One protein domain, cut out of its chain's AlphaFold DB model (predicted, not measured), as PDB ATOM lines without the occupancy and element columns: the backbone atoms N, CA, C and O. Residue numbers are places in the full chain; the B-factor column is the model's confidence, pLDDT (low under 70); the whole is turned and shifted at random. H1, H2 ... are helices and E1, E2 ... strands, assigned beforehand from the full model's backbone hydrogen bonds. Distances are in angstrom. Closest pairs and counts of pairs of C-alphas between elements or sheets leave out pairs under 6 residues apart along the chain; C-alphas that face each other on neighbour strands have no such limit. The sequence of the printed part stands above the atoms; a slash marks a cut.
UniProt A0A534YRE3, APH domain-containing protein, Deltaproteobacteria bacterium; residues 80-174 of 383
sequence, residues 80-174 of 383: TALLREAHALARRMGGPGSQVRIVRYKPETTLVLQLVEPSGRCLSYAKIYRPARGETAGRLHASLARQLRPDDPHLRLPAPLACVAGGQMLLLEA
ATOM      1  N   THR A  80      30.842  43.249   9.880       91.00
ATOM      2  CA  THR A  80      31.645  44.361   9.336       91.00
ATOM      3  C   THR A  80      33.077  43.948   8.978       91.00
ATOM      4  O   THR A  80      33.597  44.378   7.948       91.00
ATOM      5  N   ALA A  81      33.735  43.150   9.823       92.06
ATOM      6  CA  ALA A  81      35.087  42.659   9.570       92.06
ATOM      7  C   ALA A  81      35.087  41.600   8.459       92.06
ATOM      8  O   ALA A  81      35.895  41.695   7.542       92.06
ATOM      9  N   LEU A  82      34.116  40.683   8.479       94.56
ATOM     10  CA  LEU A  82      33.946  39.660   7.443       94.56
ATOM     11  C   LEU A  82      33.677  40.279   6.066       94.56
ATOM     12  O   LEU A  82      34.218  39.830   5.064       94.56
ATOM     13  N   LEU A  83      32.910  41.368   5.988       95.56
ATOM     14  CA  LEU A  83      32.743  42.104   4.734       95.56
ATOM     15  C   LEU A  83      34.068  42.689   4.236       95.56
ATOM     16  O   LEU A  83      34.328  42.639   3.036       95.56
ATOM     17  N   ARG A  84      34.917  43.235   5.118       95.06
ATOM     18  CA  ARG A  84      36.251  43.728   4.727       95.06
ATOM     19  C   ARG A  84      37.133  42.594   4.206       95.06
ATOM     20  O   ARG A  84      37.785  42.767   3.180       95.06
ATOM     21  N   GLU A  85      37.098  41.444   4.869       95.75
ATOM     22  CA  GLU A  85      37.821  40.242   4.453       95.75
ATOM     23  C   GLU A  85      37.333  39.713   3.100       95.75
ATOM     24  O   GLU A  85      38.155  39.446   2.228       95.75
ATOM     25  N   ALA A  86      36.020  39.684   2.858       96.69
ATOM     26  CA  ALA A  86      35.455  39.311   1.562       96.69
ATOM     27  C   ALA A  86      35.932  40.241   0.430       96.69
ATOM     28  O   ALA A  86      36.267  39.769  -0.653       96.69
ATOM     29  N   HIS A  87      36.026  41.557   0.672       96.62
ATOM     30  CA  HIS A  87      36.584  42.492  -0.317       96.62
ATOM     31  C   HIS A  87      38.084  42.270  -0.545       96.62
ATOM     32  O   HIS A  87      38.558  42.405  -1.671       96.62
ATOM     33  N   ALA A  88      38.841  41.941   0.505       96.00
ATOM     34  CA  ALA A  88      40.255  41.604   0.373       96.00
ATOM     35  C   ALA A  88      40.452  40.297  -0.413       96.00
ATOM     36  O   ALA A  88      41.329  40.227  -1.267       96.00
ATOM     37  N   LEU A  89      39.611  39.287  -0.176       96.00
ATOM     38  CA  LEU A  89      39.579  38.037  -0.938       96.00
ATOM     39  C   LEU A  89      39.234  38.272  -2.407       96.00
ATOM     40  O   LEU A  89      39.973  37.804  -3.264       96.00
ATOM     41  N   ALA A  90      38.197  39.062  -2.701       96.56
ATOM     42  CA  ALA A  90      37.839  39.419  -4.073       96.56
ATOM     43  C   ALA A  90      39.035  40.022  -4.826       96.56
ATOM     44  O   ALA A  90      39.359  39.580  -5.922       96.56
ATOM     45  N   ARG A  91      39.743  40.980  -4.206       96.44
ATOM     46  CA  ARG A  91      40.936  41.605  -4.800       96.44
ATOM     47  C   ARG A  91      42.117  40.649  -4.958       96.44
ATOM     48  O   ARG A  91      42.847  40.776  -5.930       96.44
ATOM     49  N   ARG A  92      42.321  39.715  -4.024       95.62
ATOM     50  CA  ARG A  92      43.380  38.698  -4.143       95.62
ATOM     51  C   ARG A  92      43.099  37.703  -5.267       95.62
ATOM     52  O   ARG A  92      44.035  37.279  -5.923       95.62
ATOM     53  N   MET A  93      41.833  37.340  -5.474       94.75
ATOM     54  CA  MET A  93      41.434  36.354  -6.482       94.75
ATOM     55  C   MET A  93      41.331  36.943  -7.894       94.75
ATOM     56  O   MET A  93      41.772  36.306  -8.840       94.75
ATOM     57  N   GLY A  94      40.727  38.127  -8.045       94.38
ATOM     58  CA  GLY A  94      40.435  38.732  -9.354       94.38
ATOM     59  C   GLY A  94      41.182  40.030  -9.647       94.38
ATOM     60  O   GLY A  94      40.858  40.720 -10.610       94.38
ATOM     61  N   GLY A  95      42.131  40.418  -8.793       95.06
ATOM     62  CA  GLY A  95      42.915  41.640  -8.947       95.06
ATOM     63  C   GLY A  95      42.176  42.939  -8.578       95.06
ATOM     64  O   GLY A  95      41.035  42.925  -8.081       95.06
ATOM     65  N   PRO A  96      42.837  44.095  -8.785       95.00
ATOM     66  CA  PRO A  96      42.253  45.417  -8.563       95.00
ATOM     67  C   PRO A  96      40.938  45.606  -9.332       95.00
ATOM     68  O   PRO A  96      40.801  45.166 -10.465       95.00
ATOM     69  N   GLY A  97      39.954  46.262  -8.712       94.19
ATOM     70  CA  GLY A  97      38.631  46.492  -9.313       94.19
ATOM     71  C   GLY A  97      37.608  45.370  -9.093       94.19
ATOM     72  O   GLY A  97      36.422  45.590  -9.335       94.19
ATOM     73  N   SER A  98      38.026  44.211  -8.571       97.19
ATOM     74  CA  SER A  98      37.103  43.149  -8.150       97.19
ATOM     75  C   SER A  98      36.110  43.646  -7.095       97.19
ATOM     76  O   SER A  98      36.462  44.414  -6.192       97.19
ATOM     77  N   GLN A  99      34.864  43.189  -7.186       96.50
ATOM     78  CA  GLN A  99      33.759  43.655  -6.350       96.50
ATOM     79  C   GLN A  99      33.148  42.520  -5.530       96.50
ATOM     80  O   GLN A  99      33.240  41.340  -5.863       96.50
ATOM     81  N   VAL A 100      32.461  42.902  -4.457       97.56
ATOM     82  CA  VAL A 100      31.622  42.006  -3.660       97.56
ATOM     83  C   VAL A 100      30.180  42.467  -3.800       97.56
ATOM     84  O   VAL A 100      29.838  43.593  -3.434       97.56
ATOM     85  N   ARG A 101      29.314  41.592  -4.308       96.62
ATOM     86  CA  ARG A 101      27.876  41.834  -4.442       96.62
ATOM     87  C   ARG A 101      27.128  40.995  -3.426       96.62
ATOM     88  O   ARG A 101      27.442  39.830  -3.215       96.62
ATOM     89  N   ILE A 102      26.120  41.572  -2.789       95.75
ATOM     90  CA  ILE A 102      25.299  40.818  -1.845       95.75
ATOM     91  C   ILE A 102      24.179  40.135  -2.625       95.75
ATOM     92  O   ILE A 102      23.324  40.807  -3.197       95.75
ATOM     93  N   VAL A 103      24.186  38.805  -2.618       95.25
ATOM     94  CA  VAL A 103      23.186  37.966  -3.294       95.25
ATOM     95  C   VAL A 103      21.958  37.805  -2.414       95.25
ATOM     96  O   VAL A 103      20.825  37.915  -2.874       95.25
ATOM     97  N   ARG A 104      22.182  37.525  -1.126       94.25
ATOM     98  CA  ARG A 104      21.106  37.268  -0.173       94.25
ATOM     99  C   ARG A 104      21.553  37.604   1.232       94.25
ATOM    100  O   ARG A 104      22.557  37.085   1.700       94.25
ATOM    101  N   TYR A 105      20.756  38.392   1.937       94.56
ATOM    102  CA  TYR A 105      20.933  38.624   3.362       94.56
ATOM    103  C   TYR A 105      19.705  38.106   4.104       94.56
ATOM    104  O   TYR A 105      18.609  38.627   3.924       94.56
ATOM    105  N   LYS A 106      19.884  37.065   4.925       93.19
ATOM    106  CA  LYS A 106      18.859  36.574   5.849       93.19
ATOM    107  C   LYS A 106      19.313  36.931   7.263       93.19
ATOM    108  O   LYS A 106      20.146  36.196   7.807       93.19
ATOM    109  N   PRO A 107      18.779  38.014   7.856       92.25
ATOM    110  CA  PRO A 107      19.284  38.529   9.118       92.25
ATOM    111  C   PRO A 107      19.343  37.460  10.200       92.25
ATOM    112  O   PRO A 107      18.479  36.572  10.303       92.25
ATOM    113  N   GLU A 108      20.413  37.550  10.973       90.56
ATOM    114  CA  GLU A 108      20.855  36.629  12.004       90.56
ATOM    115  C   GLU A 108      21.177  35.220  11.521       90.56
ATOM    116  O   GLU A 108      21.563  34.387  12.326       90.56
ATOM    117  N   THR A 109      20.980  34.884  10.249       91.06
ATOM    118  CA  THR A 109      21.085  33.503   9.766       91.06
ATOM    119  C   THR A 109      22.277  33.319   8.856       91.06
ATOM    120  O   THR A 109      23.114  32.468   9.138       91.06
ATOM    121  N   THR A 110      22.330  34.082   7.767       94.56
ATOM    122  CA  THR A 110      23.396  33.970   6.776       94.56
ATOM    123  C   THR A 110      23.445  35.205   5.879       94.56
ATOM    124  O   THR A 110      22.420  35.855   5.636       94.56
ATOM    125  N   LEU A 111      24.634  35.504   5.366       97.00
ATOM    126  CA  LEU A 111      24.857  36.450   4.279       97.00
ATOM    127  C   LEU A 111      25.569  35.718   3.138       97.00
ATOM    128  O   LEU A 111      26.656  35.186   3.333       97.00
ATOM    129  N   VAL A 112      24.962  35.710   1.956       97.56
ATOM    130  CA  VAL A 112      25.540  35.161   0.726       97.56
ATOM    131  C   VAL A 112      26.044  36.317  -0.126       97.56
ATOM    132  O   VAL A 112      25.289  37.232  -0.477       97.56
ATOM    133  N   LEU A 113      27.322  36.254  -0.454       98.25
ATOM    134  CA  LEU A 113      28.053  37.203  -1.270       98.25
ATOM    135  C   LEU A 113      28.458  36.531  -2.579       98.25
ATOM    136  O   LEU A 113      28.737  35.337  -2.610       98.25
ATOM    137  N   GLN A 114      28.526  37.321  -3.636       98.12
ATOM    138  CA  GLN A 114      29.144  36.970  -4.902       98.12
ATOM    139  C   GLN A 114      30.408  37.811  -5.040       98.12
ATOM    140  O   GLN A 114      30.344  39.041  -4.959       98.12
ATOM    141  N   LEU A 115      31.545  37.154  -5.221       98.00
ATOM    142  CA  LEU A 115      32.808  37.804  -5.542       98.00
ATOM    143  C   LEU A 115      32.921  37.824  -7.063       98.00
ATOM    144  O   LEU A 115      32.793  36.786  -7.709       98.00
ATOM    145  N   VAL A 116      33.111  39.009  -7.633       97.38
ATOM    146  CA  VAL A 116      33.168  39.207  -9.084       97.38
ATOM    147  C   VAL A 116      34.455  39.918  -9.464       97.38
ATOM    148  O   VAL A 116      34.896  40.825  -8.757       97.38
ATOM    149  N   GLU A 117      35.049  39.512 -10.578       95.75
ATOM    150  CA  GLU A 117      36.201  40.205 -11.155       95.75
ATOM    151  C   GLU A 117      35.746  41.453 -11.944       95.75
ATOM    152  O   GLU A 117      34.541  41.622 -12.180       95.75
ATOM    153  N   PRO A 118      36.665  42.344 -12.367       95.00
ATOM    154  CA  PRO A 118      36.311  43.572 -13.087       95.00
ATOM    155  C   PRO A 118      35.501  43.344 -14.372       95.00
ATOM    156  O   PRO A 118      34.640  44.159 -14.692       95.00
ATOM    157  N   SER A 119      35.727  42.222 -15.068       94.00
ATOM    158  CA  SER A 119      34.976  41.821 -16.272       94.00
ATOM    159  C   SER A 119      33.488  41.552 -15.995       94.00
ATOM    160  O   SER A 119      32.675  41.507 -16.915       94.00
ATOM    161  N   GLY A 120      33.121  41.351 -14.725       91.94
ATOM    162  CA  GLY A 120      31.792  40.927 -14.298       91.94
ATOM    163  C   GLY A 120      31.641  39.416 -14.110       91.94
ATOM    164  O   GLY A 120      30.604  38.996 -13.586       91.94
ATOM    165  N   ARG A 121      32.651  38.605 -14.460       94.00
ATOM    166  CA  ARG A 121      32.641  37.155 -14.212       94.00
ATOM    167  C   ARG A 121      32.600  36.849 -12.715       94.00
ATOM    168  O   ARG A 121      33.235  37.517 -11.895       94.00
ATOM    169  N   CYS A 122      31.833  35.824 -12.357       96.31
ATOM    170  CA  CYS A 122      31.708  35.354 -10.985       96.31
ATOM    171  C   CYS A 122      32.917  34.492 -10.609       96.31
ATOM    172  O   CYS A 122      33.105  33.422 -11.172       96.31
ATOM    173  N   LEU A 123      33.704  34.940  -9.633       96.19
ATOM    174  CA  LEU A 123      34.868  34.206  -9.132       96.19
ATOM    175  C   LEU A 123      34.454  33.109  -8.150       96.19
ATOM    176  O   LEU A 123      34.945  31.987  -8.207       96.19
ATOM    177  N   SER A 124      33.578  33.451  -7.207       97.69
ATOM    178  CA  SER A 124      33.133  32.551  -6.144       97.69
ATOM    179  C   SER A 124      31.898  33.101  -5.437       97.69
ATOM    180  O   SER A 124      31.566  34.291  -5.530       97.69
ATOM    181  N   TYR A 125      31.232  32.235  -4.682       98.06
ATOM    182  CA  TYR A 125      30.252  32.642  -3.685       98.06
ATOM    183  C   TYR A 125      30.869  32.541  -2.295       98.06
ATOM    184  O   TYR A 125      31.448  31.521  -1.948       98.06
ATOM    185  N   ALA A 126      30.719  33.577  -1.473       97.62
ATOM    186  CA  ALA A 126      31.112  33.527  -0.070       97.62
ATOM    187  C   ALA A 126      29.863  33.514   0.810       97.62
ATOM    188  O   ALA A 126      29.032  34.422   0.747       97.62
ATOM    189  N   LYS A 127      29.724  32.483   1.639       97.44
ATOM    190  CA  LYS A 127      28.598  32.322   2.552       97.44
ATOM    191  C   LYS A 127      29.077  32.520   3.980       97.44
ATOM    192  O   LYS A 127      29.932  31.794   4.478       97.44
ATOM    193  N   ILE A 128      28.543  33.553   4.617       96.62
ATOM    194  CA  ILE A 128      28.828  33.903   6.003       96.62
ATOM    195  C   ILE A 128      27.754  33.282   6.885       96.62
ATOM    196  O   ILE A 128      26.553  33.438   6.636       96.62
ATOM    197  N   TYR A 129      28.205  32.612   7.932       94.06
ATOM    198  CA  TYR A 129      27.387  31.881   8.881       94.06
ATOM    199  C   TYR A 129      27.497  32.471  10.285       94.06
ATOM    200  O   TYR A 129      28.368  33.287  10.599       94.06
ATOM    201  N   ARG A 130      26.608  32.006  11.165       90.75
ATOM    202  CA  ARG A 130      26.828  32.118  12.609       90.75
ATOM    203  C   ARG A 130      28.110  31.350  12.994       90.75
ATOM    204  O   ARG A 130      28.455  30.397  12.291       90.75
ATOM    205  N   PRO A 131      28.771  31.707  14.109       83.00
ATOM    206  CA  PRO A 131      29.890  30.928  14.645       83.00
ATOM    207  C   PRO A 131      29.594  29.418  14.714       83.00
ATOM    208  O   PRO A 131      28.438  29.026  14.898       83.00
ATOM    209  N   ALA A 132      30.627  28.589  14.523       82.19
ATOM    210  CA  ALA A 132      30.603  27.119  14.423       82.19
ATOM    211  C   ALA A 132      29.832  26.512  13.229       82.19
ATOM    212  O   ALA A 132      30.145  25.409  12.790       82.19
ATOM    213  N   ARG A 133      28.848  27.211  12.646       86.62
ATOM    214  CA  ARG A 133      28.039  26.665  11.540       86.62
ATOM    215  C   ARG A 133      28.790  26.581  10.212       86.62
ATOM    216  O   ARG A 133      28.517  25.666   9.441       86.62
ATOM    217  N   GLY A 134      29.693  27.522   9.935       87.19
ATOM    218  CA  GLY A 134      30.414  27.541   8.662       87.19
ATOM    219  C   GLY A 134      31.483  26.449   8.554       87.19
ATOM    220  O   GLY A 134      31.662  25.915   7.465       87.19
ATOM    221  N   GLU A 135      32.105  26.028   9.661       89.25
ATOM    222  CA  GLU A 135      33.034  24.886   9.660       89.25
ATOM    223  C   GLU A 135      32.319  23.577   9.343       89.25
ATOM    224  O   GLU A 135      32.761  22.830   8.474       89.25
ATOM    225  N   THR A 136      31.187  23.318  10.008       90.81
ATOM    226  CA  THR A 136      30.350  22.148   9.716       90.81
ATOM    227  C   THR A 136      29.899  22.152   8.256       90.81
ATOM    228  O   THR A 136      30.012  21.130   7.585       90.81
ATOM    229  N   ALA A 137      29.448  23.301   7.735       92.12
ATOM    230  CA  ALA A 137      29.086  23.426   6.323       92.12
ATOM    231  C   ALA A 137      30.288  23.168   5.397       92.12
ATOM    232  O   ALA A 137      30.153  22.464   4.401       92.12
ATOM    233  N   GLY A 138      31.473  23.682   5.738       92.62
ATOM    234  CA  GLY A 138      32.702  23.464   4.977       92.62
ATOM    235  C   GLY A 138      33.113  21.993   4.913       92.62
ATOM    236  O   GLY A 138      33.398  21.497   3.824       92.62
ATOM    237  N   ARG A 139      33.084  21.277   6.046       92.44
ATOM    238  CA  ARG A 139      33.373  19.832   6.094       92.44
ATOM    239  C   ARG A 139      32.362  19.015   5.297       92.44
ATOM    240  O   ARG A 139      32.768  18.147   4.529       92.44
ATOM    241  N   LEU A 140      31.077  19.352   5.404       94.00
ATOM    242  CA  LEU A 140      30.010  18.717   4.630       94.00
ATOM    243  C   LEU A 140      30.234  18.893   3.123       94.00
ATOM    244  O   LEU A 140      30.254  17.909   2.383       94.00
ATOM    245  N   HIS A 141      30.474  20.129   2.671       94.12
ATOM    246  CA  HIS A 141      30.781  20.425   1.269       94.12
ATOM    247  C   HIS A 141      32.034  19.680   0.790       94.12
ATOM    248  O   HIS A 141      32.022  19.093  -0.288       94.12
ATOM    249  N   ALA A 142      33.100  19.665   1.595       93.12
ATOM    250  CA  ALA A 142      34.342  18.977   1.253       93.12
ATOM    251  C   ALA A 142      34.167  17.455   1.198       93.12
ATOM    252  O   ALA A 142      34.821  16.798   0.394       93.12
ATOM    253  N   SER A 143      33.317  16.881   2.052       94.88
ATOM    254  CA  SER A 143      33.002  15.451   2.042       94.88
ATOM    255  C   SER A 143      32.279  15.039   0.764       94.88
ATOM    256  O   SER A 143      32.714  14.107   0.097       94.88
ATOM    257  N   LEU A 144      31.234  15.773   0.377       95.38
ATOM    258  CA  LEU A 144      30.468  15.472  -0.833       95.38
ATOM    259  C   LEU A 144      31.279  15.720  -2.110       95.38
ATOM    260  O   LEU A 144      31.300  14.875  -2.998       95.38
ATOM    261  N   ALA A 145      31.981  16.855  -2.197       92.50
ATOM    262  CA  ALA A 145      32.734  17.217  -3.398       92.50
ATOM    263  C   ALA A 145      33.861  16.218  -3.715       92.50
ATOM    264  O   ALA A 145      34.132  15.968  -4.882       92.50
ATOM    265  N   ARG A 146      34.487  15.603  -2.698       93.81
ATOM    266  CA  ARG A 146      35.553  14.598  -2.888       93.81
ATOM    267  C   ARG A 146      35.068  13.265  -3.455       93.81
ATOM    268  O   ARG A 146      35.896  12.485  -3.911       93.81
ATOM    269  N   GLN A 147      33.769  12.986  -3.397       95.44
ATOM    270  CA  GLN A 147      33.197  11.750  -3.938       95.44
ATOM    271  C   GLN A 147      32.923  11.837  -5.443       95.44
ATOM    272  O   GLN A 147      32.660  10.819  -6.078       95.44
ATOM    273  N   LEU A 148      32.981  13.042  -6.012       93.12
ATOM    274  CA  LEU A 148      32.736  13.288  -7.424       93.12
ATOM    275  C   LEU A 148      34.038  13.627  -8.134       93.12
ATOM    276  O   LEU A 148      34.922  14.294  -7.591       93.12
ATOM    277  N   ARG A 149      34.133  13.202  -9.391       89.81
ATOM    278  CA  ARG A 149      35.182  13.692 -10.281       89.81
ATOM    279  C   ARG A 149      34.849  15.132 -10.698       89.81
ATOM    280  O   ARG A 149      33.669  15.447 -10.846       89.81
ATOM    281  N   PRO A 150      35.848  16.005 -10.927       81.38
ATOM    282  CA  PRO A 150      35.598  17.373 -11.395       81.38
ATOM    283  C   PRO A 150      34.768  17.453 -12.688       81.38
ATOM    284  O   PRO A 150      34.075  18.442 -12.916       81.38
ATOM    285  N   ASP A 151      34.839  16.412 -13.518       84.25
ATOM    286  CA  ASP A 151      34.181  16.256 -14.813       84.25
ATOM    287  C   ASP A 151      32.990  15.279 -14.784       84.25
ATOM    288  O   ASP A 151      32.625  14.738 -15.828       84.25
ATOM    289  N   ASP A 152      32.378  15.032 -13.615       90.94
ATOM    290  CA  ASP A 152      31.211  14.147 -13.527       90.94
ATOM    291  C   ASP A 152      30.106  14.596 -14.515       90.94
ATOM    292  O   ASP A 152      29.666  15.753 -14.485       90.94
ATOM    293  N   PRO A 153      29.648  13.702 -15.414       89.00
ATOM    294  CA  PRO A 153      28.788  14.086 -16.530       89.00
ATOM    295  C   PRO A 153      27.358  14.443 -16.110       89.00
ATOM    296  O   PRO A 153      26.611  15.007 -16.920       89.00
ATOM    297  N   HIS A 154      26.964  14.112 -14.875       90.19
ATOM    298  CA  HIS A 154      25.600  14.268 -14.385       90.19
ATOM    299  C   HIS A 154      25.510  15.274 -13.246       90.19
ATOM    300  O   HIS A 154      24.644  16.142 -13.291       90.19
ATOM    301  N   LEU A 155      26.380  15.186 -12.242       96.06
ATOM    302  CA  LEU A 155      26.259  15.958 -11.012       96.06
ATOM    303  C   LEU A 155      27.499  16.812 -10.764       96.06
ATOM    304  O   LEU A 155      28.595  16.301 -10.589       96.06
ATOM    305  N   ARG A 156      27.294  18.121 -10.604       95.75
ATOM    306  CA  ARG A 156      28.328  19.035 -10.108       95.75
ATOM    307  C   ARG A 156      27.949  19.564  -8.731       95.75
ATOM    308  O   ARG A 156      26.806  19.950  -8.495       95.75
ATOM    309  N   LEU A 157      28.916  19.635  -7.827       95.75
ATOM    310  CA  LEU A 157      28.761  20.278  -6.523       95.75
ATOM    311  C   LEU A 157      29.788  21.409  -6.402       95.75
ATOM    312  O   LEU A 157      30.915  21.227  -6.856       95.75
ATOM    313  N   PRO A 158      29.446  22.567  -5.804       94.62
ATOM    314  CA  PRO A 158      30.410  23.643  -5.608       94.62
ATOM    315  C   PRO A 158      31.554  23.177  -4.708       94.62
ATOM    316  O   PRO A 158      31.322  22.886  -3.525       94.62
ATOM    317  N   ALA A 159      32.777  23.147  -5.238       92.25
ATOM    318  CA  ALA A 159      33.945  22.827  -4.434       92.25
ATOM    319  C   ALA A 159      34.169  23.912  -3.359       92.25
ATOM    320  O   ALA A 159      34.085  25.111  -3.658       92.25
ATOM    321  N   PRO A 160      34.455  23.538  -2.099       94.12
ATOM    322  CA  PRO A 160      34.871  24.506  -1.095       94.12
ATOM    323  C   PRO A 160      36.288  24.995  -1.409       94.12
ATOM    324  O   PRO A 160      37.246  24.232  -1.357       94.12
ATOM    325  N   LEU A 161      36.421  26.282  -1.724       94.75
ATOM    326  CA  LEU A 161      37.700  26.905  -2.076       94.75
ATOM    327  C   LEU A 161      38.509  27.282  -0.833       94.75
ATOM    328  O   LEU A 161      39.729  27.164  -0.814       94.75
ATOM    329  N   ALA A 162      37.827  27.784   0.197       92.81
ATOM    330  CA  ALA A 162      38.445  28.163   1.460       92.81
ATOM    331  C   ALA A 162      37.395  28.265   2.568       92.81
ATOM    332  O   ALA A 162      36.258  28.676   2.330       92.81
ATOM    333  N   CYS A 163      37.803  27.978   3.800       92.56
ATOM    334  CA  CYS A 163      37.051  28.326   5.000       92.56
ATOM    335  C   CYS A 163      37.908  29.295   5.820       92.56
ATOM    336  O   CYS A 163      39.015  28.949   6.224       92.56
ATOM    337  N   VAL A 164      37.441  30.530   6.005       90.94
ATOM    338  CA  VAL A 164      38.234  31.619   6.599       90.94
ATOM    339  C   VAL A 164      37.553  32.205   7.835       90.94
ATOM    340  O   VAL A 164      36.411  31.867   8.161       90.94
ATOM    341  N   ALA A 165      38.266  33.099   8.524       87.31
ATOM    342  CA  ALA A 165      37.779  33.824   9.695       87.31
ATOM    343  C   ALA A 165      37.303  32.921  10.849       87.31
ATOM    344  O   ALA A 165      36.224  33.138  11.400       87.31
ATOM    345  N   GLY A 166      38.085  31.889  11.191       84.31
ATOM    346  CA  GLY A 166      37.682  30.899  12.200       84.31
ATOM    347  C   GLY A 166      36.409  30.156  11.787       84.31
ATOM    348  O   GLY A 166      35.484  30.001  12.580       84.31
ATOM    349  N   GLY A 167      36.304  29.842  10.494       87.19
ATOM    350  CA  GLY A 167      35.215  29.048   9.950       87.19
ATOM    351  C   GLY A 167      33.870  29.755   9.803       87.19
ATOM    352  O   GLY A 167      32.849  29.105   9.592       87.19
ATOM    353  N   GLN A 168      33.821  31.083   9.922       92.19
ATOM    354  CA  GLN A 168      32.574  31.841   9.780       92.19
ATOM    355  C   GLN A 168      32.214  32.152   8.323       92.19
ATOM    356  O   GLN A 168      31.059  32.482   8.047       92.19
ATOM    357  N   MET A 169      33.176  32.073   7.401       95.50
ATOM    358  CA  MET A 169      32.968  32.343   5.980       95.50
ATOM    359  C   MET A 169      33.486  31.180   5.136       95.50
ATOM    360  O   MET A 169      34.676  30.875   5.153       95.50
ATOM    361  N   LEU A 170      32.585  30.569   4.370       96.31
ATOM    362  CA  LEU A 170      32.893  29.512   3.410       96.31
ATOM    363  C   LEU A 170      32.879  30.093   1.996       96.31
ATOM    364  O   LEU A 170      31.862  30.647   1.572       96.31
ATOM    365  N   LEU A 171      33.993  29.975   1.280       97.06
ATOM    366  CA  LEU A 171      34.083  30.288  -0.140       97.06
ATOM    367  C   LEU A 171      33.799  29.019  -0.933       97.06
ATOM    368  O   LEU A 171      34.431  27.988  -0.715       97.06
ATOM    369  N   LEU A 172      32.858  29.120  -1.858       97.19
ATOM    370  CA  LEU A 172      32.422  28.058  -2.746       97.19
ATOM    371  C   LEU A 172      32.707  28.462  -4.187       97.19
ATOM    372  O   LEU A 172      32.519  29.622  -4.573       97.19
ATOM    373  N   GLU A 173      33.126  27.485  -4.977       95.38
ATOM    374  CA  GLU A 173      33.233  27.597  -6.421       95.38
ATOM    375  C   GLU A 173      31.931  28.138  -7.033       95.38
ATOM    376  O   GLU A 173      30.820  27.786  -6.624       95.38
ATOM    377  N   ALA A 174      32.062  29.021  -8.019       95.38
ATOM    378  CA  ALA A 174      30.925  29.462  -8.808       95.38
ATOM    379  C   ALA A 174      30.588  28.406  -9.870       95.38
ATOM    380  O   ALA A 174      31.407  28.105 -10.733       95.38
TER     381      ALA A 174
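This is residues 80 to 174 of the 383 residues of the protein "APH domain-containing protein" of Deltaproteobacteria bacterium (UniProt A0A534YRE3). A strongly twisted sheet of five strands curls round helix H1 on one face, while helix H2 packs on E5 and E4 on the other face, giving three layers. A long loop, residues 146 to 159, leads from H2 back to edge strand E4. The printed part has 95 residues, with two named helices and five named strands in the order H1, E1, E2, E3, H2, E4, E5. The sheet order is E1, E2, E3, E5, E4, antiparallel throughout, and the class is mixed. The whole is compact, with a radius of gyration of the C-alphas of 13.4 A and spans of 35 by 33 by 20 A.

H1, residues 80 to 94, is on the sheet; its closest C-alphas to E2, residues 110 to 116, are Ala 90 and Leu 115, 5.5 A apart. E1, residues 99 to 106, bends by 52 degrees at residue 103 and forms a hairpin with E2, with N 101 and O 114 at 2.8 A. E3, residues 122 to 129, completes a meander, each strand the antiparallel neighbour of the one before; N 113 and O 126 are 2.8 A apart. H2, residues 133 to 145, is on the opposite face from H1, at a height over the sheet of 8.9 A. It runs along the strands, over E5, residues 169 to 173, at 13 degrees on the local plane; only 2 of its C-alphas fall on E4, residues 160 to 164, only just too few to be over it. The closest C-alphas of H2 and E4 are Ala 142 and Pro 160, 6.0 A apart. E3, H2 and E4 form a split strand-helix-strand unit, two strands running the same way with E5 between them, and its crossover is right-handed. Between the antiparallel neighbours E3 and E5, N 127 and O 170 are within hydrogen-bond range at 2.8 A, and in the hairpin of E4 and E5, N 171 and O 162 are within hydrogen-bond range at 2.8 A. Every O i to N i+4 pair is within hydrogen-bond range in H1 and H2.

H1 begins at C-alpha 80 (31.645, 44.361, 9.336) and is 21.4 A long. E1, E2 and E3 measure 20.5, 19.4 and 20.6 A, and H2 18.3 A. E4 measures 11.0 A; E5 measures 13.3 A and ends at C-alpha 173 (33.233, 27.597, -6.421).

The C-alphas of Thr 80 and Pro 153 are the two farthest apart, at 39.9 A. The printed part has no cut; the link from H2 to E4 is long and the others are tight. The mean pLDDT of the printed part is 93.7, and no printed residue is under 70.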